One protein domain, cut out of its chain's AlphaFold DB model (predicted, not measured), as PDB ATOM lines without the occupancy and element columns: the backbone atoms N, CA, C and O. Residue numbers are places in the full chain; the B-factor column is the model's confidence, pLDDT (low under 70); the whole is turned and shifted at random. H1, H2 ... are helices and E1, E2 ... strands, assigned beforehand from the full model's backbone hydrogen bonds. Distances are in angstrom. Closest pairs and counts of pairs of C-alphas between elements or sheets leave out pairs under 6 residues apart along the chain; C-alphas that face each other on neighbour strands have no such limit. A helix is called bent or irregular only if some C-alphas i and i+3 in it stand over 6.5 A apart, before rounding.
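What this domain is: This is residues 331 to 518 of the 737 residues of the protein "Transcription termination factor family protein" of Medicago truncatula (UniProt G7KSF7). The model is a flat slab of mostly short helices in three groups set as a triangle: H1 to H4 with the small ribbon E1 and E2 at one corner, H5 to H7 at the second, H8 to H13 at the third. The groups meet where H3 packs on H6 and H9, and H6 on H8. The printed part has 188 residues with 13 named helices and two named strands, in the order E1 H1 H2 E2, then H3 to H13; E1 and E2 are antiparallel, and the class is mostly helix. The whole is compact, with a radius of gyration of the C-alphas of 17.6 A and spans of 52 by 43 by 24 A.

How they stand to each other: E1, residues 331 to 333, and E2, residues 361 to 363, are antiparallel neighbours at 144 degrees; N 332 and O 362 are 2.9 A apart and N 362 and O 332 2.8 A, within hydrogen-bond range. H1, residues 334 to 340, and H2, residues 345 to 358, form a helical hairpin and touch at a shallow tilt of 22 degrees, opposite ways, closest at the C-alphas of Leu 335 and Leu 348, 7.6 A. H3, residues 364 to 374, touches H2, closest at the C-alphas of Val 358 and Val 370, 6.1 A. H2 and H3 are irregular: C-alphas 354 and 357 are 8.5 A apart, and C-alphas 365 and 368 7.3 A. H4, residues 377 to 397, was assigned as one helix by its hydrogen bonds but is bent: C-alphas 386 and 389 are 7.9 A apart, and its arms H4a, residues 377 to 386, and H4b, residues 389 to 397, stand about perpendicular at 80 degrees. H4b only just touches H1, with 3 pairs of C-alphas within 8 A, closest Leu 337 and Tyr 395, 7.1 A. H5, residues 406 to 417, touches H7, residues 440 to 448, with its residues 407 to 411 alone, closest at the C-alphas of Tyr 408 and Ala 440, 5.3 A. H6, residues 421 to 434, touches H7 at a steep tilt of 60 degrees, opposite ways, closest at the C-alphas of Leu 428 and Leu 446, 6.6 A. H6 touches H3 with residues 432 to 434 alone, closest at the C-alphas of Asn 366 and Arg 433, 6.0 A. H8, residues 453 to 465, touches H6 with residues 453 to 457 alone, closest at the C-alphas of Lys 427 and Ser 453, 4.8 A. H9, residues 470 to 479, touches H3 about perpendicular at 83 degrees, closest at the C-alphas of Ala 373 and Ser 471, 4.0 A. H11, residues 488 to 500, touches residues 458 to 463 of H8 at a shallow tilt of 12 degrees, the same way, closest at the C-alphas of Arg 459 and Tyr 488, 5.5 A. H10, residues 481 to 484, touches H13, residues 513 to 517, closest at the C-alphas of Ile 483 and His 517, 6.1 A. H12, residues 507 to 511, only just touches H9, with 3 pairs of C-alphas within 8 A, closest Met 476 and Glu 510, 6.5 A. Every O i to N i+4 pair is within hydrogen-bond range in H1, H4a, H4b, H5, H6, H8, H9, H11 and H12, against 8 of 10 in H2, 5 of 7 in H3, 4 of 5 in H7 and 0 of 1 in H13, which has 2 of 2 O i to N i+3 pairs within range; H10 is too short for an O i to N i+4 pair.

Where its parts are: E1 begins at C-alpha 331, (150.940, 161.091, 92.466). H2 is 17.3 A long, H3 15.8 A, H5 16.8 A, H6 19.9 A, H8 18.1 A and H11 18.2 A. H6 ends at C-alpha 434, (146.575, 145.545, 95.417), and H13 at C-alpha 517, (143.746, 131.029, 110.239).

The domain as a whole: The two C-alphas farthest apart are those of Asp 399 and Lys 501, 55.1 A. The printed part has no cut. The links H4 to H5, with 8 residues, and H11 to H12, with 6, are short; the others are tight. Mean pLDDT of the printed part is 87.1, and residues 399 to 403 and 503 to 507 are under 70.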
ATOM      1  N   VAL A 331     151.500 161.455  91.159       88.69
ATOM      2  CA  VAL A 331     150.940 161.091  92.466       88.69
ATOM      3  C   VAL A 331     149.583 161.768  92.613       88.69
ATOM      4  O   VAL A 331     149.398 162.884  92.132       88.69
ATOM      5  N   ILE A 332     148.630 161.048  93.197       90.06
ATOM      6  CA  ILE A 332     147.265 161.510  93.423       90.06
ATOM      7  C   ILE A 332     146.808 161.132  94.834       90.06
ATOM      8  O   ILE A 332     147.010 160.002  95.291       90.06
ATOM      9  N   ASN A 333     146.124 162.044  95.511       92.06
ATOM     10  CA  ASN A 333     145.385 161.769  96.733       92.06
ATOM     11  C   ASN A 333     143.985 161.231  96.402       92.06
ATOM     12  O   ASN A 333     143.164 161.904  95.780       92.06
ATOM     13  N   VAL A 334     143.695 160.008  96.854       92.25
ATOM     14  CA  VAL A 334     142.450 159.303  96.507       92.25
ATOM     15  C   VAL A 334     141.205 160.057  96.976       92.25
ATOM     16  O   VAL A 334     140.232 160.144  96.233       92.25
ATOM     17  N   LEU A 335     141.221 160.620  98.186       91.06
ATOM     18  CA  LEU A 335     140.044 161.280  98.752       91.06
ATOM     19  C   LEU A 335     139.741 162.596  98.024       91.06
ATOM     20  O   LEU A 335     138.591 162.861  97.670       91.06
ATOM     21  N   GLU A 336     140.779 163.388  97.758       90.38
ATOM     22  CA  GLU A 336     140.652 164.644  97.015       90.38
ATOM     23  C   GLU A 336     140.218 164.402  95.568       90.38
ATOM     24  O   GLU A 336     139.368 165.136  95.060       90.38
ATOM     25  N   LEU A 337     140.716 163.339  94.927       91.31
ATOM     26  CA  LEU A 337     140.269 162.937  93.596       91.31
ATOM     27  C   LEU A 337     138.774 162.588  93.592       91.31
ATOM     28  O   LEU A 337     138.024 163.106  92.768       91.31
ATOM     29  N   LEU A 338     138.309 161.742  94.519       91.62
ATOM     30  CA  LEU A 338     136.893 161.355  94.589       91.62
ATOM     31  C   LEU A 338     135.980 162.567  94.825       91.62
ATOM     32  O   LEU A 338     134.924 162.684  94.197       91.62
ATOM     33  N   LYS A 339     136.411 163.501  95.679       91.00
ATOM     34  CA  LYS A 339     135.726 164.778  95.908       91.00
ATOM     35  C   LYS A 339     135.691 165.635  94.642       91.00
ATOM     36  O   LYS A 339     134.639 166.175  94.307       91.00
ATOM     37  N   HIS A 340     136.804 165.728  93.916       90.00
ATOM     38  CA  HIS A 340     136.890 166.469  92.656       90.00
ATOM     39  C   HIS A 340     135.979 165.880  91.566       90.00
ATOM     40  O   HIS A 340     135.347 166.622  90.821       90.00
ATOM     41  N   PHE A 341     135.811 164.555  91.541       89.19
ATOM     42  CA  PHE A 341     134.884 163.846  90.647       89.19
ATOM     43  C   PHE A 341     133.400 163.943  91.064       89.19
ATOM     44  O   PHE A 341     132.526 163.347  90.420       89.19
ATOM     45  N   GLY A 342     133.095 164.705  92.121       88.38
ATOM     46  CA  GLY A 342     131.731 165.009  92.555       88.38
ATOM     47  C   GLY A 342     131.081 163.921  93.409       88.38
ATOM     48  O   GLY A 342     129.857 163.786  93.393       88.38
ATOM     49  N   MET A 343     131.868 163.119  94.133       91.56
ATOM     50  CA  MET A 343     131.328 162.184  95.121       91.56
ATOM     51  C   MET A 343     130.670 162.943  96.286       91.56
ATOM     52  O   MET A 343     131.192 163.959  96.748       91.56
ATOM     53  N   SER A 344     129.510 162.471  96.755       92.50
ATOM     54  CA  SER A 344     128.777 163.142  97.833       92.50
ATOM     55  C   SER A 344     129.510 163.016  99.172       92.50
ATOM     56  O   SER A 344     130.178 162.013  99.418       92.50
ATOM     57  N   SER A 345     129.347 163.988 100.079       91.50
ATOM     58  CA  SER A 345     129.982 163.939 101.408       91.50
ATOM     59  C   SER A 345     129.635 162.666 102.184       91.50
ATOM     60  O   SER A 345     130.489 162.104 102.856       91.50
ATOM     61  N   LYS A 346     128.401 162.170 102.033       91.75
ATOM     62  CA  LYS A 346     127.948 160.932 102.672       91.75
ATOM     63  C   LYS A 346     128.651 159.693 102.114       91.75
ATOM     64  O   LYS A 346     129.008 158.802 102.876       91.75
ATOM     65  N   ASP A 347     128.831 159.625 100.797       90.38
ATOM     66  CA  ASP A 347     129.536 158.498 100.181       90.38
ATOM     67  C   ASP A 347     131.041 158.561 100.505       90.38
ATOM     68  O   ASP A 347     131.667 157.525 100.707       90.38
ATOM     69  N   LEU A 348     131.616 159.763 100.646       91.69
ATOM     70  CA  LEU A 348     132.992 159.943 101.123       91.69
ATOM     71  C   LEU A 348     133.176 159.452 102.568       91.69
ATOM     72  O   LEU A 348     134.173 158.793 102.856       91.69
ATOM     73  N   GLU A 349     132.228 159.731 103.469       92.00
ATOM     74  CA  GLU A 349     132.243 159.201 104.843       92.00
ATOM     75  C   GLU A 349     132.233 157.663 104.854       92.00
ATOM     76  O   GLU A 349     133.037 157.048 105.556       92.00
ATOM     77  N   ASP A 350     131.398 157.042 104.014       90.81
ATOM     78  CA  ASP A 350     131.350 155.582 103.864       90.81
ATOM     79  C   ASP A 350     132.682 155.014 103.342       90.81
ATOM     80  O   ASP A 350     133.184 154.013 103.860       90.81
ATOM     81  N   VAL A 351     133.316 155.693 102.377       91.69
ATOM     82  CA  VAL A 351     134.650 155.328 101.876       91.69
ATOM     83  C   VAL A 351     135.703 155.409 102.984       91.69
ATOM     84  O   VAL A 351     136.534 154.505 103.109       91.69
ATOM     85  N   ILE A 352     135.671 156.449 103.817       90.69
ATOM     86  CA  ILE A 352     136.614 156.609 104.931       90.69
ATOM     87  C   ILE A 352     136.458 155.471 105.945       90.69
ATOM     88  O   ILE A 352     137.452 154.850 106.336       90.69
ATOM     89  N   GLU A 353     135.224 155.146 106.325       90.50
ATOM     90  CA  GLU A 353     134.938 154.103 107.309       90.50
ATOM     91  C   GLU A 353     135.279 152.700 106.765       90.50
ATOM     92  O   GLU A 353     136.083 151.945 107.340       90.50
ATOM     93  N   ASN A 354     134.739 152.363 105.593       88.75
ATOM     94  CA  ASN A 354     134.791 151.010 105.045       88.75
ATOM     95  C   ASN A 354     136.053 150.729 104.232       88.75
ATOM     96  O   ASN A 354     136.524 149.591 104.226       88.75
ATOM     97  N   PHE A 355     136.673 151.743 103.630       91.62
ATOM     98  CA  PHE A 355     137.788 151.576 102.697       91.62
ATOM     99  C   PHE A 355     139.050 152.356 103.076       91.62
ATOM    100  O   PHE A 355     139.970 152.408 102.273       91.62
ATOM    101  N   GLY A 356     139.199 152.819 104.322       90.25
ATOM    102  CA  GLY A 356     140.368 153.599 104.770       90.25
ATOM    103  C   GLY A 356     141.770 153.073 104.389       90.25
ATOM    104  O   GLY A 356     142.701 153.856 104.266       90.25
ATOM    105  N   HIS A 357     141.936 151.770 104.137       92.19
ATOM    106  CA  HIS A 357     143.184 151.176 103.629       92.19
ATOM    107  C   HIS A 357     143.633 151.666 102.241       92.19
ATOM    108  O   HIS A 357     144.832 151.654 101.960       92.19
ATOM    109  N   VAL A 358     142.707 152.092 101.381       92.94
ATOM    110  CA  VAL A 358     143.011 152.577 100.024       92.94
ATOM    111  C   VAL A 358     143.325 154.076  99.982       92.94
ATOM    112  O   VAL A 358     143.784 154.574  98.962       92.94
ATOM    113  N   LEU A 359     143.059 154.798 101.079       92.31
ATOM    114  CA  LEU A 359     143.197 156.254 101.158       92.31
ATOM    115  C   LEU A 359     144.656 156.705 101.272       92.31
ATOM    116  O   LEU A 359     145.549 155.918 101.576       92.31
ATOM    117  N   GLY A 360     144.880 158.004 101.090       90.56
ATOM    118  CA  GLY A 360     146.205 158.616 101.072       90.56
ATOM    119  C   GLY A 360     146.686 158.867  99.647       90.56
ATOM    120  O   GLY A 360     145.891 158.876  98.701       90.56
ATOM    121  N   THR A 361     147.987 159.096  99.511       91.50
ATOM    122  CA  THR A 361     148.640 159.309  98.219       91.50
ATOM    123  C   THR A 361     148.887 157.974  97.522       91.50
ATOM    124  O   THR A 361     149.151 156.957  98.164       91.50
ATOM    125  N   ILE A 362     148.760 157.946  96.197       92.44
ATOM    126  CA  ILE A 362     149.073 156.786  95.357       92.44
ATOM    127  C   ILE A 362     149.727 157.243  94.060       92.44
ATOM    128  O   ILE A 362     149.504 158.354  93.593       92.44
ATOM    129  N   ARG A 363     150.473 156.344  93.420       91.44
ATOM    130  CA  ARG A 363     150.923 156.541  92.037       91.44
ATOM    131  C   ARG A 363     149.793 156.255  91.053       91.44
ATOM    132  O   ARG A 363     149.051 155.286  91.239       91.44
ATOM    133  N   MET A 364     149.716 157.036  89.979       91.19
ATOM    134  CA  MET A 364     148.658 156.953  88.966       91.19
ATOM    135  C   MET A 364     148.521 155.543  88.367       91.19
ATOM    136  O   MET A 364     147.411 155.036  88.243       91.19
ATOM    137  N   VAL A 365     149.627 154.829  88.130       92.50
ATOM    138  CA  VAL A 365     149.634 153.426  87.660       92.50
ATOM    139  C   VAL A 365     148.808 152.453  88.531       92.50
ATOM    140  O   VAL A 365     148.339 151.414  88.043       92.50
ATOM    141  N   ASN A 366     148.599 152.779  89.813       94.12
ATOM    142  CA  ASN A 366     147.840 151.971  90.771       94.12
ATOM    143  C   ASN A 366     146.378 152.413  90.931       94.12
ATOM    144  O   ASN A 366     145.599 151.668  91.528       94.12
ATOM    145  N   LEU A 367     145.974 153.556  90.364       94.44
ATOM    146  CA  LEU A 367     144.605 154.070  90.448       94.44
ATOM    147  C   LEU A 367     143.531 153.046  90.029       94.44
ATOM    148  O   LEU A 367     142.555 152.898  90.769       94.44
ATOM    149  N   PRO A 368     143.692 152.265  88.937       94.75
ATOM    150  CA  PRO A 368     142.702 151.249  88.584       94.75
ATOM    151  C   PRO A 368     142.514 150.195  89.679       94.75
ATOM    152  O   PRO A 368     141.398 149.753  89.939       94.75
ATOM    153  N   ASN A 369     143.599 149.809  90.358       95.06
ATOM    154  CA  ASN A 369     143.550 148.787  91.402       95.06
ATOM    155  C   ASN A 369     142.925 149.337  92.686       95.06
ATOM    156  O   ASN A 369     142.206 148.610  93.360       95.06
ATOM    157  N   VAL A 370     143.135 150.620  92.984       95.81
ATOM    158  CA  VAL A 370     142.461 151.331  94.080       95.81
ATOM    159  C   VAL A 370     140.956 151.400  93.841       95.81
ATOM    160  O   VAL A 370     140.178 151.002  94.708       95.81
ATOM    161  N   MET A 371     140.531 151.808  92.639       95.69
ATOM    162  CA  MET A 371     139.110 151.811  92.274       95.69
ATOM    163  C   MET A 371     138.516 150.403  92.351       95.69
ATOM    164  O   MET A 371     137.420 150.224  92.877       95.69
ATOM    165  N   ARG A 372     139.271 149.384  91.921       94.88
ATOM    166  CA  ARG A 372     138.873 147.976  92.030       94.88
ATOM    167  C   ARG A 372     138.783 147.478  93.476       94.88
ATOM    168  O   ARG A 372     137.876 146.715  93.792       94.88
ATOM    169  N   ALA A 373     139.691 147.893  94.355       94.06
ATOM    170  CA  ALA A 373     139.674 147.532  95.774       94.06
ATOM    171  C   ALA A 373     138.440 148.103  96.497       94.06
ATOM    172  O   ALA A 373     137.915 147.467  97.408       94.06
ATOM    173  N   MET A 374     137.939 149.257  96.044       92.50
ATOM    174  CA  MET A 374     136.693 149.863  96.531       92.50
ATOM    175  C   MET A 374     135.425 149.339  95.837       92.50
ATOM    176  O   MET A 374     134.324 149.632  96.288       92.50
ATOM    177  N   GLY A 375     135.551 148.594  94.733       91.00
ATOM    178  CA  GLY A 375     134.402 148.229  93.894       91.00
ATOM    179  C   GLY A 375     133.831 149.403  93.083       91.00
ATOM    180  O   GLY A 375     132.695 149.342  92.626       91.00
ATOM    181  N   LEU A 376     134.605 150.478  92.901       92.44
ATOM    182  CA  LEU A 376     134.215 151.705  92.195       92.44
ATOM    183  C   LEU A 376     134.726 151.762  90.748       92.44
ATOM    184  O   LEU A 376     134.624 152.804  90.104       92.44
ATOM    185  N   GLN A 377     135.282 150.666  90.218       91.19
ATOM    186  CA  GLN A 377     135.886 150.653  88.883       91.19
ATOM    187  C   GLN A 377     134.895 151.042  87.771       91.19
ATOM    188  O   GLN A 377     135.208 151.910  86.958       91.19
ATOM    189  N   GLU A 378     133.675 150.492  87.793       89.25
ATOM    190  CA  GLU A 378     132.637 150.804  86.801       89.25
ATOM    191  C   GLU A 378     132.154 152.249  86.945       89.25
ATOM    192  O   GLU A 378     132.122 152.980  85.960       89.25
ATOM    193  N   TRP A 379     131.890 152.697  88.178       90.56
ATOM    194  CA  TRP A 379     131.497 154.080  88.464       90.56
ATOM    195  C   TRP A 379     132.524 155.090  87.939       90.56
ATOM    196  O   TRP A 379     132.159 156.071  87.289       90.56
ATOM    197  N   PHE A 380     133.813 154.840  88.185       90.62
ATOM    198  CA  PHE A 380     134.885 155.716  87.721       90.62
ATOM    199  C   PHE A 380     135.008 155.684  86.193       90.62
ATOM    200  O   PHE A 380     135.124 156.730  85.554       90.62
ATOM    201  N   CYS A 381     134.922 154.495  85.591       88.56
ATOM    202  CA  CYS A 381     134.952 154.326  84.141       88.56
ATOM    203  C   CYS A 381     133.792 155.071  83.459       88.56
ATOM    204  O   CYS A 381     134.005 155.784  82.480       88.56
ATOM    205  N   ASP A 382     132.581 154.976  84.005       88.12
ATOM    206  CA  ASP A 382     131.398 155.656  83.477       88.12
ATOM    207  C   ASP A 382     131.479 157.174  83.645       88.12
ATOM    208  O   ASP A 382     131.050 157.916  82.760       88.12
ATOM    209  N   LYS A 383     132.097 157.662  84.727       88.38
ATOM    210  CA  LYS A 383     132.395 159.090  84.888       88.38
ATOM    211  C   LYS A 383     133.335 159.602  83.800       88.38
ATOM    212  O   LYS A 383     133.027 160.617  83.175       88.38
ATOM    213  N   LEU A 384     134.425 158.885  83.523       87.00
ATOM    214  CA  LEU A 384     135.353 159.252  82.448       87.00
ATOM    215  C   LEU A 384     134.651 159.301  81.080       87.00
ATOM    216  O   LEU A 384     134.813 160.279  80.345       87.00
ATOM    217  N   LYS A 385     133.818 158.296  80.774       81.69
ATOM    218  CA  LYS A 385     133.009 158.242  79.541       81.69
ATOM    219  C   LYS A 385     131.981 159.368  79.466       81.69
ATOM    220  O   LYS A 385     131.764 159.935  78.402       81.69
ATOM    221  N   GLY A 386     131.359 159.721  80.589       80.00
ATOM    222  CA  GLY A 386     130.338 160.763  80.688       80.00
ATOM    223  C   GLY A 386     130.877 162.195  80.606       80.00
ATOM    224  O   GLY A 386     130.278 163.086  81.199       80.00
ATOM    225  N   GLY A 387     132.024 162.420  79.962       74.31
ATOM    226  CA  GLY A 387     132.611 163.749  79.770       74.31
ATOM    227  C   GLY A 387     133.465 164.274  80.930       74.31
ATOM    228  O   GLY A 387     134.011 165.364  80.823       74.31
ATOM    229  N   HIS A 388     133.636 163.516  82.022       78.94
ATOM    230  CA  HIS A 388     134.417 163.972  83.184       78.94
ATOM    231  C   HIS A 388     135.914 163.634  83.065       78.94
ATOM    232  O   HIS A 388     136.652 163.721  84.039       78.94
ATOM    233  N   HIS A 389     136.385 163.235  81.883       75.44
ATOM    234  CA  HIS A 389     137.809 163.010  81.624       75.44
ATOM    235  C   HIS A 389     138.637 164.296  81.779       75.44
ATOM    236  O   HIS A 389     139.770 164.225  82.247       75.44
ATOM    237  N   GLN A 390     138.049 165.465  81.490       76.44
ATOM    238  CA  GLN A 390     138.681 166.765  81.746       76.44
ATOM    239  C   GLN A 390     138.970 166.967  83.235       76.44
ATOM    240  O   GLN A 390     140.055 167.415  83.570       76.44
ATOM    241  N   LEU A 391     138.098 166.490  84.136       82.12
ATOM    242  CA  LEU A 391     138.342 166.565  85.583       82.12
ATOM    243  C   LEU A 391     139.593 165.789  86.012       82.12
ATOM    244  O   LEU A 391     140.243 166.155  86.986       82.12
ATOM    245  N   LEU A 392     139.956 164.714  85.304       82.75
ATOM    246  CA  LEU A 392     141.205 164.008  85.591       82.75
ATOM    247  C   LEU A 392     142.419 164.864  85.219       82.75
ATOM    248  O   LEU A 392     143.371 164.945  85.991       82.75
ATOM    249  N   ALA A 393     142.381 165.487  84.041       79.19
ATOM    250  CA  ALA A 393     143.445 166.365  83.571       79.19
ATOM    251  C   ALA A 393     143.553 167.623  84.450       79.19
ATOM    252  O   ALA A 393     144.653 167.968  84.878       79.19
ATOM    253  N   ASP A 394     142.420 168.237  84.795       82.25
ATOM    254  CA  ASP A 394     142.325 169.407  85.670       82.25
ATOM    255  C   ASP A 394     142.844 169.103  87.076       82.25
ATOM    256  O   ASP A 394     143.593 169.897  87.646       82.25
ATOM    257  N   TYR A 395     142.500 167.931  87.629       83.69
ATOM    258  CA  TYR A 395     143.023 167.491  88.919       83.69
ATOM    259  C   TYR A 395     144.553 167.429  88.899       83.69
ATOM    260  O   TYR A 395     145.196 167.977  89.790       83.69
ATOM    261  N   ILE A 396     145.127 166.796  87.873       79.31
ATOM    262  CA  ILE A 396     146.578 166.602  87.745       79.31
ATOM    263  C   ILE A 396     147.299 167.929  87.476       79.31
ATOM    264  O   ILE A 396     148.402 168.138  87.971       79.31
ATOM    265  N   ALA A 397     146.681 168.837  86.717       77.81
ATOM    266  CA  ALA A 397     147.216 170.172  86.468       77.81
ATOM    267  C   ALA A 397     147.157 171.069  87.715       77.81
ATOM    268  O   ALA A 397     147.975 171.980  87.861       77.81
ATOM    269  N   SER A 398     146.208 170.823  88.623       72.50
ATOM    270  CA  SER A 398     146.169 171.501  89.913       72.50
ATOM    271  C   SER A 398     147.282 170.944  90.807       72.50
ATOM    272  O   SER A 398     147.108 169.920  91.458       72.50
ATOM    273  N   ASP A 399     148.447 171.599  90.807       58.09
ATOM    274  CA  ASP A 399     149.579 171.277  91.686       58.09
ATOM    275  C   ASP A 399     149.159 171.467  93.151       58.09
ATOM    276  O   ASP A 399     149.220 172.556  93.730       58.09
ATOM    277  N   ARG A 400     148.610 170.402  93.730       61.88
ATOM    278  CA  ARG A 400     148.209 170.348  95.128       61.88
ATOM    279  C   ARG A 400     149.344 169.687  95.879       61.88
ATOM    280  O   ARG A 400     149.692 168.544  95.614       61.88
ATOM    281  N   ASN A 401     149.898 170.412  96.844       56.53
ATOM    282  CA  ASN A 401     150.902 169.885  97.752       56.53
ATOM    283  C   ASN A 401     150.239 168.798  98.616       56.53
ATOM    284  O   ASN A 401     149.561 169.100  99.599       56.53
ATOM    285  N   GLU A 402     150.327 167.545  98.173       64.69
ATOM    286  CA  GLU A 402     149.631 166.431  98.810       64.69
ATOM    287  C   GLU A 402     150.271 166.163 100.176       64.69
ATOM    288  O   GLU A 402     151.417 165.713 100.255       64.69
ATOM    289  N   ASP A 403     149.548 166.471 101.258       68.19
ATOM    290  CA  ASP A 403     150.009 166.205 102.623       68.19
ATOM    291  C   ASP A 403     150.209 164.694 102.795       68.19
ATOM    292  O   ASP A 403     149.261 163.903 102.774       68.19
ATOM    293  N   ARG A 404     151.476 164.283 102.874       78.62
ATOM    294  CA  ARG A 404     151.856 162.872 102.944       78.62
ATOM    295  C   ARG A 404     151.730 162.384 104.377       78.62
ATOM    296  O   ARG A 404     152.228 163.018 105.307       78.62
ATOM    297  N   ASP A 405     151.155 161.198 104.551       86.94
ATOM    298  CA  ASP A 405     151.014 160.568 105.864       86.94
ATOM    299  C   ASP A 405     152.390 160.413 106.547       86.94
ATOM    300  O   ASP A 405     153.287 159.717 106.057       86.94
ATOM    301  N   LYS A 406     152.563 161.079 107.696       88.69
ATOM    302  CA  LYS A 406     153.831 161.098 108.444       88.69
ATOM    303  C   LYS A 406     154.257 159.703 108.899       88.69
ATOM    304  O   LYS A 406     155.438 159.372 108.821       88.69
ATOM    305  N   VAL A 407     153.306 158.869 109.325       90.50
ATOM    306  CA  VAL A 407     153.574 157.497 109.783       90.50
ATOM    307  C   VAL A 407     154.081 156.650 108.620       90.50
ATOM    308  O   VAL A 407     155.036 155.883 108.784       90.50
ATOM    309  N   TYR A 408     153.489 156.819 107.436       93.06
ATOM    310  CA  TYR A 408     153.969 156.184 106.216       93.06
ATOM    311  C   TYR A 408     155.389 156.646 105.865       93.06
ATOM    312  O   TYR A 408     156.266 155.809 105.647       93.06
ATOM    313  N   GLN A 409     155.656 157.955 105.868       91.62
ATOM    314  CA  GLN A 409     156.986 158.488 105.551       91.62
ATOM    315  C   GLN A 409     158.064 157.987 106.521       91.62
ATOM    316  O   GLN A 409     159.145 157.575 106.092       91.62
ATOM    317  N   ASP A 410     157.768 157.940 107.817       92.06
ATOM    318  CA  ASP A 410     158.693 157.399 108.812       92.06
ATOM    319  C   ASP A 410     158.908 155.890 108.630       92.06
ATOM    320  O   ASP A 410     160.040 155.409 108.735       92.06
ATOM    321  N   GLY A 411     157.857 155.133 108.298       91.94
ATOM    322  CA  GLY A 411     157.962 153.719 107.923       91.94
ATOM    323  C   GLY A 411     158.857 153.503 106.706       91.94
ATOM    324  O   GLY A 411     159.757 152.660 106.727       91.94
ATOM    325  N   LEU A 412     158.688 154.332 105.680       92.50
ATOM    326  CA  LEU A 412     159.496 154.287 104.473       92.50
ATOM    327  C   LEU A 412     160.970 154.602 104.773       92.50
ATOM    328  O   LEU A 412     161.854 153.888 104.296       92.50
ATOM    329  N   ARG A 413     161.264 155.605 105.611       92.50
ATOM    330  CA  ARG A 413     162.636 155.909 106.068       92.50
ATOM    331  C   ARG A 413     163.269 154.725 106.803       92.50
ATOM    332  O   ARG A 413     164.411 154.372 106.507       92.50
ATOM    333  N   ARG A 414     162.522 154.055 107.693       92.31
ATOM    334  CA  ARG A 414     162.991 152.832 108.376       92.31
ATOM    335  C   ARG A 414     163.338 151.719 107.385       92.31
ATOM    336  O   ARG A 414     164.364 151.061 107.539       92.31
ATOM    337  N   ILE A 415     162.523 151.533 106.346       92.44
ATOM    338  CA  ILE A 415     162.779 150.540 105.293       92.44
ATOM    339  C   ILE A 415     164.065 150.858 104.523       92.44
ATOM    340  O   ILE A 415     164.852 149.948 104.269       92.44
ATOM    341  N   HIS A 416     164.308 152.127 104.184       90.75
ATOM    342  CA  HIS A 416     165.487 152.533 103.410       90.75
ATOM    343  C   HIS A 416     166.811 152.296 104.145       90.75
ATOM    344  O   HIS A 416     167.807 151.955 103.506       90.75
ATOM    345  N   ILE A 417     166.817 152.445 105.473       91.88
ATOM    346  CA  ILE A 417     168.000 152.231 106.325       91.88
ATOM    347  C   ILE A 417     168.192 150.736 106.654       91.88
ATOM    348  O   ILE A 417     169.293 150.294 106.985       91.88
ATOM    349  N   SER A 418     167.137 149.926 106.537       91.12
ATOM    350  CA  SER A 418     167.184 148.492 106.825       91.12
ATOM    351  C   SER A 418     168.047 147.708 105.832       91.12
ATOM    352  O   SER A 418     168.009 147.916 104.618       91.12
ATOM    353  N   ARG A 419     168.752 146.685 106.337       87.44
ATOM    354  CA  ARG A 419     169.498 145.716 105.512       87.44
ATOM    355  C   ARG A 419     168.593 144.929 104.552       87.44
ATOM    356  O   ARG A 419     169.062 144.473 103.516       87.44
ATOM    357  N   ALA A 420     167.298 144.810 104.859       88.00
ATOM    358  CA  ALA A 420     166.305 144.112 104.040       88.00
ATOM    359  C   ALA A 420     165.503 145.045 103.104       88.00
ATOM    360  O   ALA A 420     164.408 144.682 102.672       88.00
ATOM    361  N   ARG A 421     166.026 146.239 102.769       90.06
ATOM    362  CA  ARG A 421     165.308 147.272 101.991       90.06
ATOM    363  C   ARG A 421     164.639 146.752 100.718       90.06
ATOM    364  O   ARG A 421     163.470 147.033 100.497       90.06
ATOM    365  N   VAL A 422     165.343 145.954  99.911       89.69
ATOM    366  CA  VAL A 422     164.838 145.460  98.615       89.69
ATOM    367  C   VAL A 422     163.618 144.569  98.828       89.69
ATOM    368  O   VAL A 422     162.602 144.719  98.155       89.69
ATOM    369  N   HIS A 423     163.690 143.678  99.817       89.69
ATOM    370  CA  HIS A 423     162.591 142.790 100.165       89.69
ATOM    371  C   HIS A 423     161.378 143.573 100.688       89.69
ATOM    372  O   HIS A 423     160.264 143.374 100.206       89.69
ATOM    373  N   SER A 424     161.585 144.504 101.624       91.88
ATOM    374  CA  SER A 424     160.503 145.322 102.183       91.88
ATOM    375  C   SER A 424     159.861 146.251 101.148       91.88
ATOM    376  O   SER A 424     158.638 146.353 101.118       91.88
ATOM    377  N   ILE A 425     160.649 146.859 100.253       93.44
ATOM    378  CA  ILE A 425     160.146 147.678  99.136       93.44
ATOM    379  C   ILE A 425     159.318 146.823  98.174       93.44
ATOM    380  O   ILE A 425     158.240 147.237  97.763       93.44
ATOM    381  N   ASN A 426     159.760 145.608  97.849       94.56
ATOM    382  CA  ASN A 426     158.997 144.719  96.973       94.56
ATOM    383  C   ASN A 426     157.668 144.274  97.600       94.56
ATOM    384  O   ASN A 426     156.657 144.212  96.897       94.56
ATOM    385  N   LYS A 427     157.637 144.016  98.916       94.38
ATOM    386  CA  LYS A 427     156.388 143.746  99.652       94.38
ATOM    387  C   LYS A 427     155.462 144.965  99.688       94.38
ATOM    388  O   LYS A 427     154.260 144.826  99.487       94.38
ATOM    389  N   LEU A 428     156.018 146.156  99.890       94.62
ATOM    390  CA  LEU A 428     155.257 147.403  99.865       94.62
ATOM    391  C   LEU A 428     154.672 147.676  98.468       94.62
ATOM    392  O   LEU A 428     153.488 147.969  98.336       94.62
ATOM    393  N   ASN A 429     155.460 147.462  97.411       94.31
ATOM    394  CA  ASN A 429     154.997 147.532  96.024       94.31
ATOM    395  C   ASN A 429     153.889 146.515  95.728       94.31
ATOM    396  O   ASN A 429     152.973 146.826  94.973       94.31
ATOM    397  N   PHE A 430     153.942 145.317  96.318       95.50
ATOM    398  CA  PHE A 430     152.841 144.357  96.241       95.50
ATOM    399  C   PHE A 430     151.549 144.933  96.839       95.50
ATOM    400  O   PHE A 430     150.527 144.917  96.160       95.50
ATOM    401  N   LEU A 431     151.597 145.526  98.037       96.00
ATOM    402  CA  LEU A 431     150.425 146.164  98.652       96.00
ATOM    403  C   LEU A 431     149.867 147.308  97.795       96.00
ATOM    404  O   LEU A 431     148.662 147.368  97.556       96.00
ATOM    405  N   HIS A 432     150.730 148.167  97.252       94.94
ATOM    406  CA  HIS A 432     150.297 149.233  96.345       94.94
ATOM    407  C   HIS A 432     149.657 148.690  95.062       94.94
ATOM    408  O   HIS A 432     148.636 149.213  94.617       94.94
ATOM    409  N   ARG A 433     150.179 147.586  94.508       93.00
ATOM    410  CA  ARG A 433     149.545 146.894  93.375       93.00
ATOM    411  C   ARG A 433     148.192 146.285  93.735       93.00
ATOM    412  O   ARG A 433     147.372 146.136  92.840       93.00
ATOM    413  N   LEU A 434     147.914 145.967  94.997       93.75
ATOM    414  CA  LEU A 434     146.575 145.545  95.417       93.75
ATOM    415  C   LEU A 434     145.587 146.716  95.561       93.75
ATOM    416  O   LEU A 434     144.387 146.477  95.629       93.75
ATOM    417  N   GLY A 435     146.069 147.963  95.574       93.50
ATOM    418  CA  GLY A 435     145.250 149.159  95.784       93.50
ATOM    419  C   GLY A 435     145.331 149.739  97.200       93.50
ATOM    420  O   GLY A 435     144.472 150.525  97.582       93.50
ATOM    421  N   PHE A 436     146.337 149.368  97.997       95.25
ATOM    422  CA  PHE A 436     146.574 149.997  99.300       95.25
ATOM    423  C   PHE A 436     147.297 151.337  99.125       95.25
ATOM    424  O   PHE A 436     148.294 151.422  98.399       95.25
ATOM    425  N   GLY A 437     146.800 152.373  99.798       93.81
ATOM    426  CA  GLY A 437     147.340 153.729  99.707       93.81
ATOM    427  C   GLY A 437     148.582 153.957 100.569       93.81
ATOM    428  O   GLY A 437     148.952 153.123 101.401       93.81
ATOM    429  N   GLU A 438     149.262 155.083 100.377       93.81
ATOM    430  CA  GLU A 438     150.385 155.504 101.222       93.81
ATOM    431  C   GLU A 438     149.871 156.075 102.555       93.81
ATOM    432  O   GLU A 438     149.709 157.282 102.723       93.81
ATOM    433  N   ASN A 439     149.571 155.187 103.505       93.31
ATOM    434  CA  ASN A 439     149.019 155.541 104.815       93.31
ATOM    435  C   ASN A 439     149.554 154.634 105.943       93.31
ATOM    436  O   ASN A 439     150.223 153.620 105.704       93.31
ATOM    437  N   ALA A 440     149.221 154.975 107.191       92.50
ATOM    438  CA  ALA A 440     149.600 154.191 108.369       92.50
ATOM    439  C   ALA A 440     149.127 152.719 108.333       92.50
ATOM    440  O   ALA A 440     149.846 151.827 108.788       92.50
ATOM    441  N   LEU A 441     147.938 152.432 107.781       91.88
ATOM    442  CA  LEU A 441     147.393 151.066 107.710       91.88
ATOM    443  C   LEU A 441     148.258 150.161 106.829       91.88
ATOM    444  O   LEU A 441     148.483 149.006 107.187       91.88
ATOM    445  N   THR A 442     148.778 150.684 105.720       94.75
ATOM    446  CA  THR A 442     149.674 149.956 104.815       94.75
ATOM    447  C   THR A 442     150.983 149.574 105.501       94.75
ATOM    448  O   THR A 442     151.440 148.441 105.350       94.75
ATOM    449  N   MET A 443     151.561 150.468 106.310       93.44
ATOM    450  CA  MET A 443     152.771 150.158 107.084       93.44
ATOM    451  C   MET A 443     152.506 149.109 108.169       93.44
ATOM    452  O   MET A 443     153.244 148.132 108.266       93.44
ATOM    453  N   ASN A 444     151.404 149.238 108.913       91.50
ATOM    454  CA  ASN A 444     151.017 148.242 109.920       91.50
ATOM    455  C   ASN A 444     150.774 146.856 109.298       91.50
ATOM    456  O   ASN A 444     151.105 145.821 109.882       91.50
ATOM    457  N   LEU A 445     150.193 146.829 108.096       92.25
ATOM    458  CA  LEU A 445     149.958 145.606 107.341       92.25
ATOM    459  C   LEU A 445     151.274 144.965 106.886       92.25
ATOM    460  O   LEU A 445     151.438 143.753 107.024       92.25
ATOM    461  N   LEU A 446     152.214 145.766 106.380       92.44
ATOM    462  CA  LEU A 446     153.526 145.313 105.920       92.44
ATOM    463  C   LEU A 446     154.300 144.557 107.012       92.44
ATOM    464  O   LEU A 446     154.903 143.520 106.721       92.44
ATOM    465  N   ASP A 447     154.235 145.041 108.256       88.75
ATOM    466  CA  ASP A 447     154.885 144.418 109.417       88.75
ATOM    467  C   ASP A 447     154.277 143.050 109.767       88.75
ATOM    468  O   ASP A 447     154.957 142.163 110.287       88.75
ATOM    469  N   CYS A 448     153.001 142.841 109.434       89.00
ATOM    470  CA  CYS A 448     152.292 141.589 109.685       89.00
ATOM    471  C   CYS A 448     152.493 140.530 108.589       89.00
ATOM    472  O   CYS A 448     152.131 139.372 108.811       89.00
ATOM    473  N   LEU A 449     153.006 140.897 107.409       90.69
ATOM    474  CA  LEU A 449     153.104 140.005 106.249       90.69
ATOM    475  C   LEU A 449     154.469 139.312 106.147       90.69
ATOM    476  O   LEU A 449     155.532 139.946 106.189       90.69
ATOM    477  N   HIS A 450     154.428 137.994 105.945       87.81
ATOM    478  CA  HIS A 450     155.601 137.127 105.833       87.81
ATOM    479  C   HIS A 450     155.754 136.541 104.424       87.81
ATOM    480  O   HIS A 450     154.775 136.163 103.782       87.81
ATOM    481  N   GLY A 451     157.004 136.391 103.989       88.19
ATOM    482  CA  GLY A 451     157.350 135.858 102.671       88.19
ATOM    483  C   GLY A 451     157.722 136.938 101.662       88.19
ATOM    484  O   GLY A 451     157.670 138.134 101.947       88.19
ATOM    485  N   THR A 452     158.161 136.514 100.482       90.88
ATOM    486  CA  THR A 452     158.519 137.409  99.371       90.88
ATOM    487  C   THR A 452     157.281 137.994  98.681       90.88
ATOM    488  O   THR A 452     156.170 137.493  98.828       90.88
ATOM    489  N   SER A 453     157.449 139.062  97.894       92.38
ATOM    490  CA  SER A 453     156.334 139.645  97.130       92.38
ATOM    491  C   SER A 453     155.713 138.665  96.131       92.38
ATOM    492  O   SER A 453     154.524 138.765  95.860       92.38
ATOM    493  N   SER A 454     156.502 137.734  95.584       92.00
ATOM    494  CA  SER A 454     156.025 136.679  94.681       92.00
ATOM    495  C   SER A 454     155.193 135.634  95.419       92.00
ATOM    496  O   SER A 454     154.111 135.300  94.955       92.00
ATOM    497  N   GLU A 455     155.636 135.183  96.595       92.31
ATOM    498  CA  GLU A 455     154.855 134.260  97.433       92.31
ATOM    499  C   GLU A 455     153.527 134.882  97.880       92.31
ATOM    500  O   GLU A 455     152.485 134.231  97.864       92.31
ATOM    501  N   LEU A 456     153.549 136.158  98.281       93.75
ATOM    502  CA  LEU A 456     152.335 136.880  98.660       93.75
ATOM    503  C   LEU A 456     151.370 137.013  97.473       93.75
ATOM    504  O   LEU A 456     150.166 136.832  97.654       93.75
ATOM    505  N   GLN A 457     151.894 137.277  96.271       93.62
ATOM    506  CA  GLN A 457     151.106 137.325  95.040       93.62
ATOM    507  C   GLN A 457     150.467 135.969  94.729       93.62
ATOM    508  O   GLN A 457     149.263 135.909  94.510       93.62
ATOM    509  N   GLU A 458     151.228 134.877  94.795       92.06
ATOM    510  CA  GLU A 458     150.723 133.524  94.536       92.06
ATOM    511  C   GLU A 458     149.583 133.137  95.492       92.06
ATOM    512  O   GLU A 458     148.545 132.612  95.073       92.06
ATOM    513  N   ARG A 459     149.732 133.457  96.784       91.50
ATOM    514  CA  ARG A 459     148.702 133.208  97.806       91.50
ATOM    515  C   ARG A 459     147.459 134.074  97.586       91.50
ATOM    516  O   ARG A 459     146.340 133.590  97.749       91.50
ATOM    517  N   PHE A 460     147.637 135.334  97.192       92.81
ATOM    518  CA  PHE A 460     146.525 136.225  96.852       92.81
ATOM    519  C   PHE A 460     145.771 135.732  95.606       92.81
ATOM    520  O   PHE A 460     144.544 135.635  95.618       92.81
ATOM    521  N   ASP A 461     146.496 135.322  94.565       91.50
ATOM    522  CA  ASP A 461     145.928 134.803  93.319       91.50
ATOM    523  C   ASP A 461     145.207 133.461  93.524       91.50
ATOM    524  O   ASP A 461     144.198 133.185  92.872       91.50
ATOM    525  N   CYS A 462     145.664 132.624  94.462       88.62
ATOM    526  CA  CYS A 462     144.943 131.426  94.902       88.62
ATOM    527  C   CYS A 462     143.546 131.769  95.460       88.62
ATOM    528  O   CYS A 462     142.537 131.180  95.052       88.62
ATOM    529  N   LEU A 463     143.461 132.774  96.336       87.88
ATOM    530  CA  LEU A 463     142.190 133.234  96.904       87.88
ATOM    531  C   LEU A 463     141.285 133.879  95.842       87.88
ATOM    532  O   LEU A 463     140.080 133.629  95.839       87.88
ATOM    533  N   LEU A 464     141.847 134.624  94.887       89.06
ATOM    534  CA  LEU A 464     141.083 135.163  93.753       89.06
ATOM    535  C   LEU A 464     140.511 134.063  92.848       89.06
ATOM    536  O   LEU A 464     139.333 134.106  92.488       89.06
ATOM    537  N   ARG A 465     141.311 133.040  92.504       87.75
ATOM    538  CA  ARG A 465     140.857 131.880  91.703       87.75
ATOM    539  C   ARG A 465     139.708 131.129  92.364       87.75
ATOM    540  O   ARG A 465     138.906 130.493  91.681       87.75
ATOM    541  N   SER A 466     139.587 131.264  93.678       78.56
ATOM    542  CA  SER A 466     138.517 130.664  94.453       78.56
ATOM    543  C   SER A 466     137.160 131.365  94.326       78.56
ATOM    544  O   SER A 466     136.236 130.936  95.000       78.56
ATOM    545  N   ARG A 467     137.001 132.368  93.441       81.38
ATOM    546  CA  ARG A 467     135.778 133.177  93.207       81.38
ATOM    547  C   ARG A 467     135.453 134.216  94.285       81.38
ATOM    548  O   ARG A 467     134.322 134.695  94.339       81.38
ATOM    549  N   ILE A 468     136.425 134.595  95.112       85.31
ATOM    550  CA  ILE A 468     136.281 135.748  96.009       85.31
ATOM    551  C   ILE A 468     136.466 137.020  95.179       85.31
ATOM    552  O   ILE A 468     137.425 137.139  94.412       85.31
ATOM    553  N   GLU A 469     135.549 137.975  95.318       87.94
ATOM    554  CA  GLU A 469     135.657 139.265  94.638       87.94
ATOM    555  C   GLU A 469     136.898 140.036  95.118       87.94
ATOM    556  O   GLU A 469     137.236 140.031  96.303       87.94
ATOM    557  N   PHE A 470     137.583 140.726  94.201       92.06
ATOM    558  CA  PHE A 470     138.841 141.426  94.489       92.06
ATOM    559  C   PHE A 470     138.716 142.467  95.611       92.06
ATOM    560  O   PHE A 470     139.558 142.502  96.510       92.06
ATOM    561  N   SER A 471     137.663 143.288  95.576       91.19
ATOM    562  CA  SER A 471     137.359 144.313  96.584       91.19
ATOM    563  C   SER A 471     137.249 143.694  97.983       91.19
ATOM    564  O   SER A 471     137.915 144.097  98.942       91.19
ATOM    565  N   LYS A 472     136.477 142.612  98.075       89.75
ATOM    566  CA  LYS A 472     136.252 141.864  99.306       89.75
ATOM    567  C   LYS A 472     137.525 141.192  99.798       89.75
ATOM    568  O   LYS A 472     137.814 141.259 100.989       89.75
ATOM    569  N   LEU A 473     138.331 140.615  98.909       92.00
ATOM    570  CA  LEU A 473     139.613 140.027  99.286       92.00
ATOM    571  C   LEU A 473     140.581 141.076  99.857       92.00
ATOM    572  O   LEU A 473     141.224 140.815 100.873       92.00
ATOM    573  N   CYS A 474     140.643 142.282  99.283       93.25
ATOM    574  CA  CYS A 474     141.432 143.384  99.851       93.25
ATOM    575  C   CYS A 474     140.968 143.727 101.275       93.25
ATOM    576  O   CYS A 474     141.788 143.866 102.186       93.25
ATOM    577  N   MET A 475     139.653 143.736 101.508       90.06
ATOM    578  CA  MET A 475     139.075 143.907 102.844       90.06
ATOM    579  C   MET A 475     139.416 142.762 103.805       90.06
ATOM    580  O   MET A 475     139.691 143.013 104.983       90.06
ATOM    581  N   MET A 476     139.445 141.516 103.328       90.69
ATOM    582  CA  MET A 476     139.888 140.365 104.119       90.69
ATOM    583  C   MET A 476     141.354 140.514 104.535       90.69
ATOM    584  O   MET A 476     141.676 140.303 105.704       90.69
ATOM    585  N   VAL A 477     142.227 140.927 103.611       92.19
ATOM    586  CA  VAL A 477     143.655 141.162 103.876       92.19
ATOM    587  C   VAL A 477     143.844 142.309 104.868       92.19
ATOM    588  O   VAL A 477     144.608 142.157 105.817       92.19
ATOM    589  N   ARG A 478     143.095 143.414 104.727       90.25
ATOM    590  CA  ARG A 478     143.087 144.523 105.699       90.25
ATOM    591  C   ARG A 478     142.726 144.035 107.104       90.25
ATOM    592  O   ARG A 478     143.406 144.373 108.067       90.25
ATOM    593  N   LYS A 479     141.635 143.272 107.236       88.12
ATOM    594  CA  LYS A 479     141.116 142.812 108.537       88.12
ATOM    595  C   LYS A 479     141.943 141.678 109.138       88.12
ATOM    596  O   LYS A 479     141.991 141.518 110.355       88.12
ATOM    597  N   THR A 480     142.528 140.822 108.307       88.00
ATOM    598  CA  THR A 480     143.242 139.620 108.745       88.00
ATOM    599  C   THR A 480     144.428 139.336 107.816       88.00
ATOM    600  O   THR A 480     144.386 138.375 107.053       88.00
ATOM    601  N   PRO A 481     145.537 140.101 107.909       88.44
ATOM    602  CA  PRO A 481     146.719 139.921 107.049       88.44
ATOM    603  C   PRO A 481     147.259 138.496 107.028       88.44
ATOM    604  O   PRO A 481     147.742 138.001 106.014       88.44
ATOM    605  N   ARG A 482     147.156 137.818 108.176       86.44
ATOM    606  CA  ARG A 482     147.714 136.483 108.406       86.44
ATOM    607  C   ARG A 482     147.143 135.407 107.483       86.44
ATOM    608  O   ARG A 482     147.742 134.338 107.407       86.44
ATOM    609  N   ILE A 483     146.036 135.664 106.778       87.38
ATOM    610  CA  ILE A 483     145.539 134.745 105.742       87.38
ATOM    611  C   ILE A 483     146.563 134.548 104.612       87.38
ATOM    612  O   ILE A 483     146.599 133.477 104.023       87.38
ATOM    613  N   LEU A 484     147.439 135.532 104.365       90.50
ATOM    614  CA  LEU A 484     148.514 135.450 103.368       90.50
ATOM    615  C   LEU A 484     149.833 134.888 103.927       90.50
ATOM    616  O   LEU A 484     150.798 134.750 103.181       90.50
ATOM    617  N   ASN A 485     149.895 134.529 105.212       89.56
ATOM    618  CA  ASN A 485     151.096 133.965 105.848       89.56
ATOM    619  C   ASN A 485     151.073 132.426 105.903       89.56
ATOM    620  O   ASN A 485     151.801 131.822 106.687       89.56
ATOM    621  N   GLN A 486     150.195 131.790 105.128       83.94
ATOM    622  CA  GLN A 486     150.051 130.336 105.064       83.94
ATOM    623  C   GLN A 486     150.612 129.792 103.754       83.94
ATOM    624  O   GLN A 486     150.744 130.531 102.782       83.94
ATOM    625  N   ASN A 487     150.916 128.495 103.722       83.12
ATOM    626  CA  ASN A 487     151.319 127.853 102.479       83.12
ATOM    627  C   ASN A 487     150.140 127.757 101.495       83.12
ATOM    628  O   ASN A 487     148.986 127.632 101.924       83.12
ATOM    629  N   TYR A 488     150.424 127.823 100.194       83.50
ATOM    630  CA  TYR A 488     149.401 127.902  99.155       83.50
ATOM    631  C   TYR A 488     148.495 126.660  99.161       83.50
ATOM    632  O   TYR A 488     147.276 126.803  99.080       83.50
ATOM    633  N   GLU A 489     149.057 125.459  99.351       84.12
ATOM    634  CA  GLU A 489     148.317 124.191  99.346       84.12
ATOM    635  C   GLU A 489     147.308 124.150 100.492       84.12
ATOM    636  O   GLU A 489     146.193 123.655 100.349       84.12
ATOM    637  N   ILE A 490     147.685 124.713 101.641       85.50
ATOM    638  CA  ILE A 490     146.829 124.763 102.829       85.50
ATOM    639  C   ILE A 490     145.650 125.709 102.587       85.50
ATOM    640  O   ILE A 490     144.521 125.398 102.976       85.50
ATOM    641  N   ILE A 491     145.898 126.865 101.963       85.69
ATOM    642  CA  ILE A 491     144.840 127.816 101.602       85.69
ATOM    643  C   ILE A 491     143.872 127.153 100.619       85.69
ATOM    644  O   ILE A 491     142.663 127.162 100.853       85.69
ATOM    645  N   GLU A 492     144.397 126.519  99.571       85.00
ATOM    646  CA  GLU A 492     143.599 125.849  98.547       85.00
ATOM    647  C   GLU A 492     142.719 124.740  99.145       85.00
ATOM    648  O   GLU A 492     141.503 124.734  98.940       85.00
ATOM    649  N   GLN A 493     143.287 123.859  99.975       85.88
ATOM    650  CA  GLN A 493     142.538 122.792 100.650       85.88
ATOM    651  C   GLN A 493     141.406 123.331 101.530       85.88
ATOM    652  O   GLN A 493     140.295 122.791 101.522       85.88
ATOM    653  N   LYS A 494     141.661 124.410 102.281       86.75
ATOM    654  CA  LYS A 494     140.641 125.048 103.127       86.75
ATOM    655  C   LYS A 494     139.503 125.603 102.288       86.75
ATOM    656  O   LYS A 494     138.341 125.369 102.610       86.75
ATOM    657  N   VAL A 495     139.817 126.306 101.204       82.88
ATOM    658  CA  VAL A 495     138.793 126.911 100.351       82.88
ATOM    659  C   VAL A 495     137.975 125.851  99.609       82.88
ATOM    660  O   VAL A 495     136.749 125.961  99.550       82.88
ATOM    661  N   ILE A 496     138.608 124.773  99.134       83.12
ATOM    662  CA  ILE A 496     137.908 123.607  98.571       83.12
ATOM    663  C   ILE A 496     136.940 123.017  99.602       83.12
ATOM    664  O   ILE A 496     135.774 122.775  99.286       83.12
ATOM    665  N   PHE A 497     137.392 122.822 100.843       83.56
ATOM    666  CA  PHE A 497     136.548 122.293 101.910       83.56
ATOM    667  C   PHE A 497     135.342 123.199 102.202       83.56
ATOM    668  O   PHE A 497     134.218 122.700 102.305       83.56
ATOM    669  N   PHE A 498     135.552 124.515 102.286       80.56
ATOM    670  CA  PHE A 498     134.474 125.476 102.528       80.56
ATOM    671  C   PHE A 498     133.429 125.478 101.408       80.56
ATOM    672  O   PHE A 498     132.235 125.416 101.691       80.56
ATOM    673  N   ASN A 499     133.867 125.448 100.148       76.69
ATOM    674  CA  ASN A 499     132.964 125.451  98.998       76.69
ATOM    675  C   ASN A 499     132.217 124.123  98.807       76.69
ATOM    676  O   ASN A 499     131.040 124.126  98.457       76.69
ATOM    677  N   GLN A 500     132.887 122.984  98.997       77.12
ATOM    678  CA  GLN A 500     132.321 121.675  98.647       77.12
ATOM    679  C   GLN A 500     131.630 120.973  99.817       77.12
ATOM    680  O   GLN A 500     130.621 120.306  99.612       77.12
ATOM    681  N   LYS A 501     132.186 121.064 101.033       71.56
ATOM    682  CA  LYS A 501     131.740 120.252 102.180       71.56
ATOM    683  C   LYS A 501     130.956 121.037 103.220       71.56
ATOM    684  O   LYS A 501     130.081 120.460 103.860       71.56
ATOM    685  N   MET A 502     131.256 122.326 103.397       71.00
ATOM    686  CA  MET A 502     130.464 123.169 104.296       71.00
ATOM    687  C   MET A 502     129.156 123.668 103.676       71.00
ATOM    688  O   MET A 502     128.291 124.143 104.405       71.00
ATOM    689  N   GLY A 503     129.006 123.591 102.347       62.12
ATOM    690  CA  GLY A 503     127.839 124.130 101.635       62.12
ATOM    691  C   GLY A 503     127.646 125.642 101.820       62.12
ATOM    692  O   GLY A 503     126.628 126.194 101.411       62.12
ATOM    693  N   THR A 504     128.606 126.318 102.455       60.50
ATOM    694  CA  THR A 504     128.601 127.758 102.690       60.50
ATOM    695  C   THR A 504     129.060 128.464 101.428       60.50
ATOM    696  O   THR A 504     130.093 128.104 100.862       60.50
ATOM    697  N   THR A 505     128.337 129.504 101.015       60.25
ATOM    698  CA  THR A 505     128.861 130.440 100.021       60.25
ATOM    699  C   THR A 505     130.099 131.147 100.585       60.25
ATOM    700  O   THR A 505     130.252 131.303 101.803       60.25
ATOM    701  N   LEU A 506     130.998 131.588  99.703       66.75
ATOM    702  CA  LEU A 506     132.194 132.354 100.080       66.75
ATOM    703  C   LEU A 506     131.859 133.639 100.853       66.75
ATOM    704  O   LEU A 506     132.714 134.133 101.583       66.75
ATOM    705  N   ASP A 507     130.609 134.108 100.798       66.56
ATOM    706  CA  ASP A 507     130.069 135.201 101.621       66.56
ATOM    707  C   ASP A 507     130.356 135.012 103.125       66.56
ATOM    708  O   ASP A 507     130.551 135.971 103.881       66.56
ATOM    709  N   TYR A 508     130.437 133.758 103.582       70.12
ATOM    710  CA  TYR A 508     130.788 133.449 104.965       70.12
ATOM    711  C   TYR A 508     132.255 133.762 105.295       70.12
ATOM    712  O   TYR A 508     132.558 134.278 106.373       70.12
ATOM    713  N   LEU A 509     133.169 133.492 104.358       75.50
ATOM    714  CA  LEU A 509     134.589 133.832 104.494       75.50
ATOM    715  C   LEU A 509     134.817 135.340 104.449       75.50
ATOM    716  O   LEU A 509     135.698 135.836 105.143       75.50
ATOM    717  N   GLU A 510     134.008 136.070 103.687       71.81
ATOM    718  CA  GLU A 510     134.062 137.533 103.625       71.81
ATOM    719  C   GLU A 510     133.686 138.166 104.973       71.81
ATOM    720  O   GLU A 510     134.343 139.098 105.446       71.81
ATOM    721  N   THR A 511     132.654 137.620 105.623       76.38
ATOM    722  CA  THR A 511     132.206 138.064 106.950       76.38
ATOM    723  C   THR A 511     133.214 137.685 108.036       76.38
ATOM    724  O   THR A 511     133.420 138.442 108.990       76.38
ATOM    725  N   PHE A 512     133.874 136.530 107.893       79.12
ATOM    726  CA  PHE A 512     134.818 136.022 108.882       79.12
ATOM    727  C   PHE A 512     136.104 135.415 108.274       79.12
ATOM    728  O   PHE A 512     136.311 134.196 108.298       79.12
ATOM    729  N   PRO A 513     137.048 136.263 107.821       82.69
ATOM    730  CA  PRO A 513     138.268 135.812 107.140       82.69
ATOM    731  C   PRO A 513     139.212 135.035 108.057       82.69
ATOM    732  O   PRO A 513     139.936 134.139 107.624       82.69
ATOM    733  N   ALA A 514     139.171 135.339 109.356       81.75
ATOM    734  CA  ALA A 514     139.980 134.674 110.368       81.75
ATOM    735  C   ALA A 514     139.690 133.169 110.493       81.75
ATOM    736  O   ALA A 514     140.503 132.457 111.076       81.75
ATOM    737  N   MET A 515     138.610 132.646 109.900       79.75
ATOM    738  CA  MET A 515     138.404 131.199 109.807       79.75
ATOM    739  C   MET A 515     139.553 130.494 109.074       79.75
ATOM    740  O   MET A 515     139.952 129.404 109.478       79.75
ATOM    741  N   LEU A 516     140.136 131.141 108.056       81.38
ATOM    742  CA  LEU A 516     141.280 130.609 107.310       81.38
ATOM    743  C   LEU A 516     142.522 130.450 108.193       81.38
ATOM    744  O   LEU A 516     143.391 129.640 107.884       81.38
ATOM    745  N   HIS A 517     142.615 131.156 109.323       80.12
ATOM    746  CA  HIS A 517     143.746 131.029 110.239       80.12
ATOM    747  C   HIS A 517     143.822 129.645 110.910       80.12
ATOM    748  O   HIS A 517     144.919 129.157 111.167       80.12
ATOM    749  N   TYR A 518     142.685 128.992 111.163       82.56
ATOM    750  CA  TYR A 518     142.642 127.749 111.936       82.56
ATOM    751  C   TYR A 518     143.077 126.518 111.126       82.56
ATOM    752  O   TYR A 518     142.984 126.488 109.897       82.56
TER     753      TYR A 518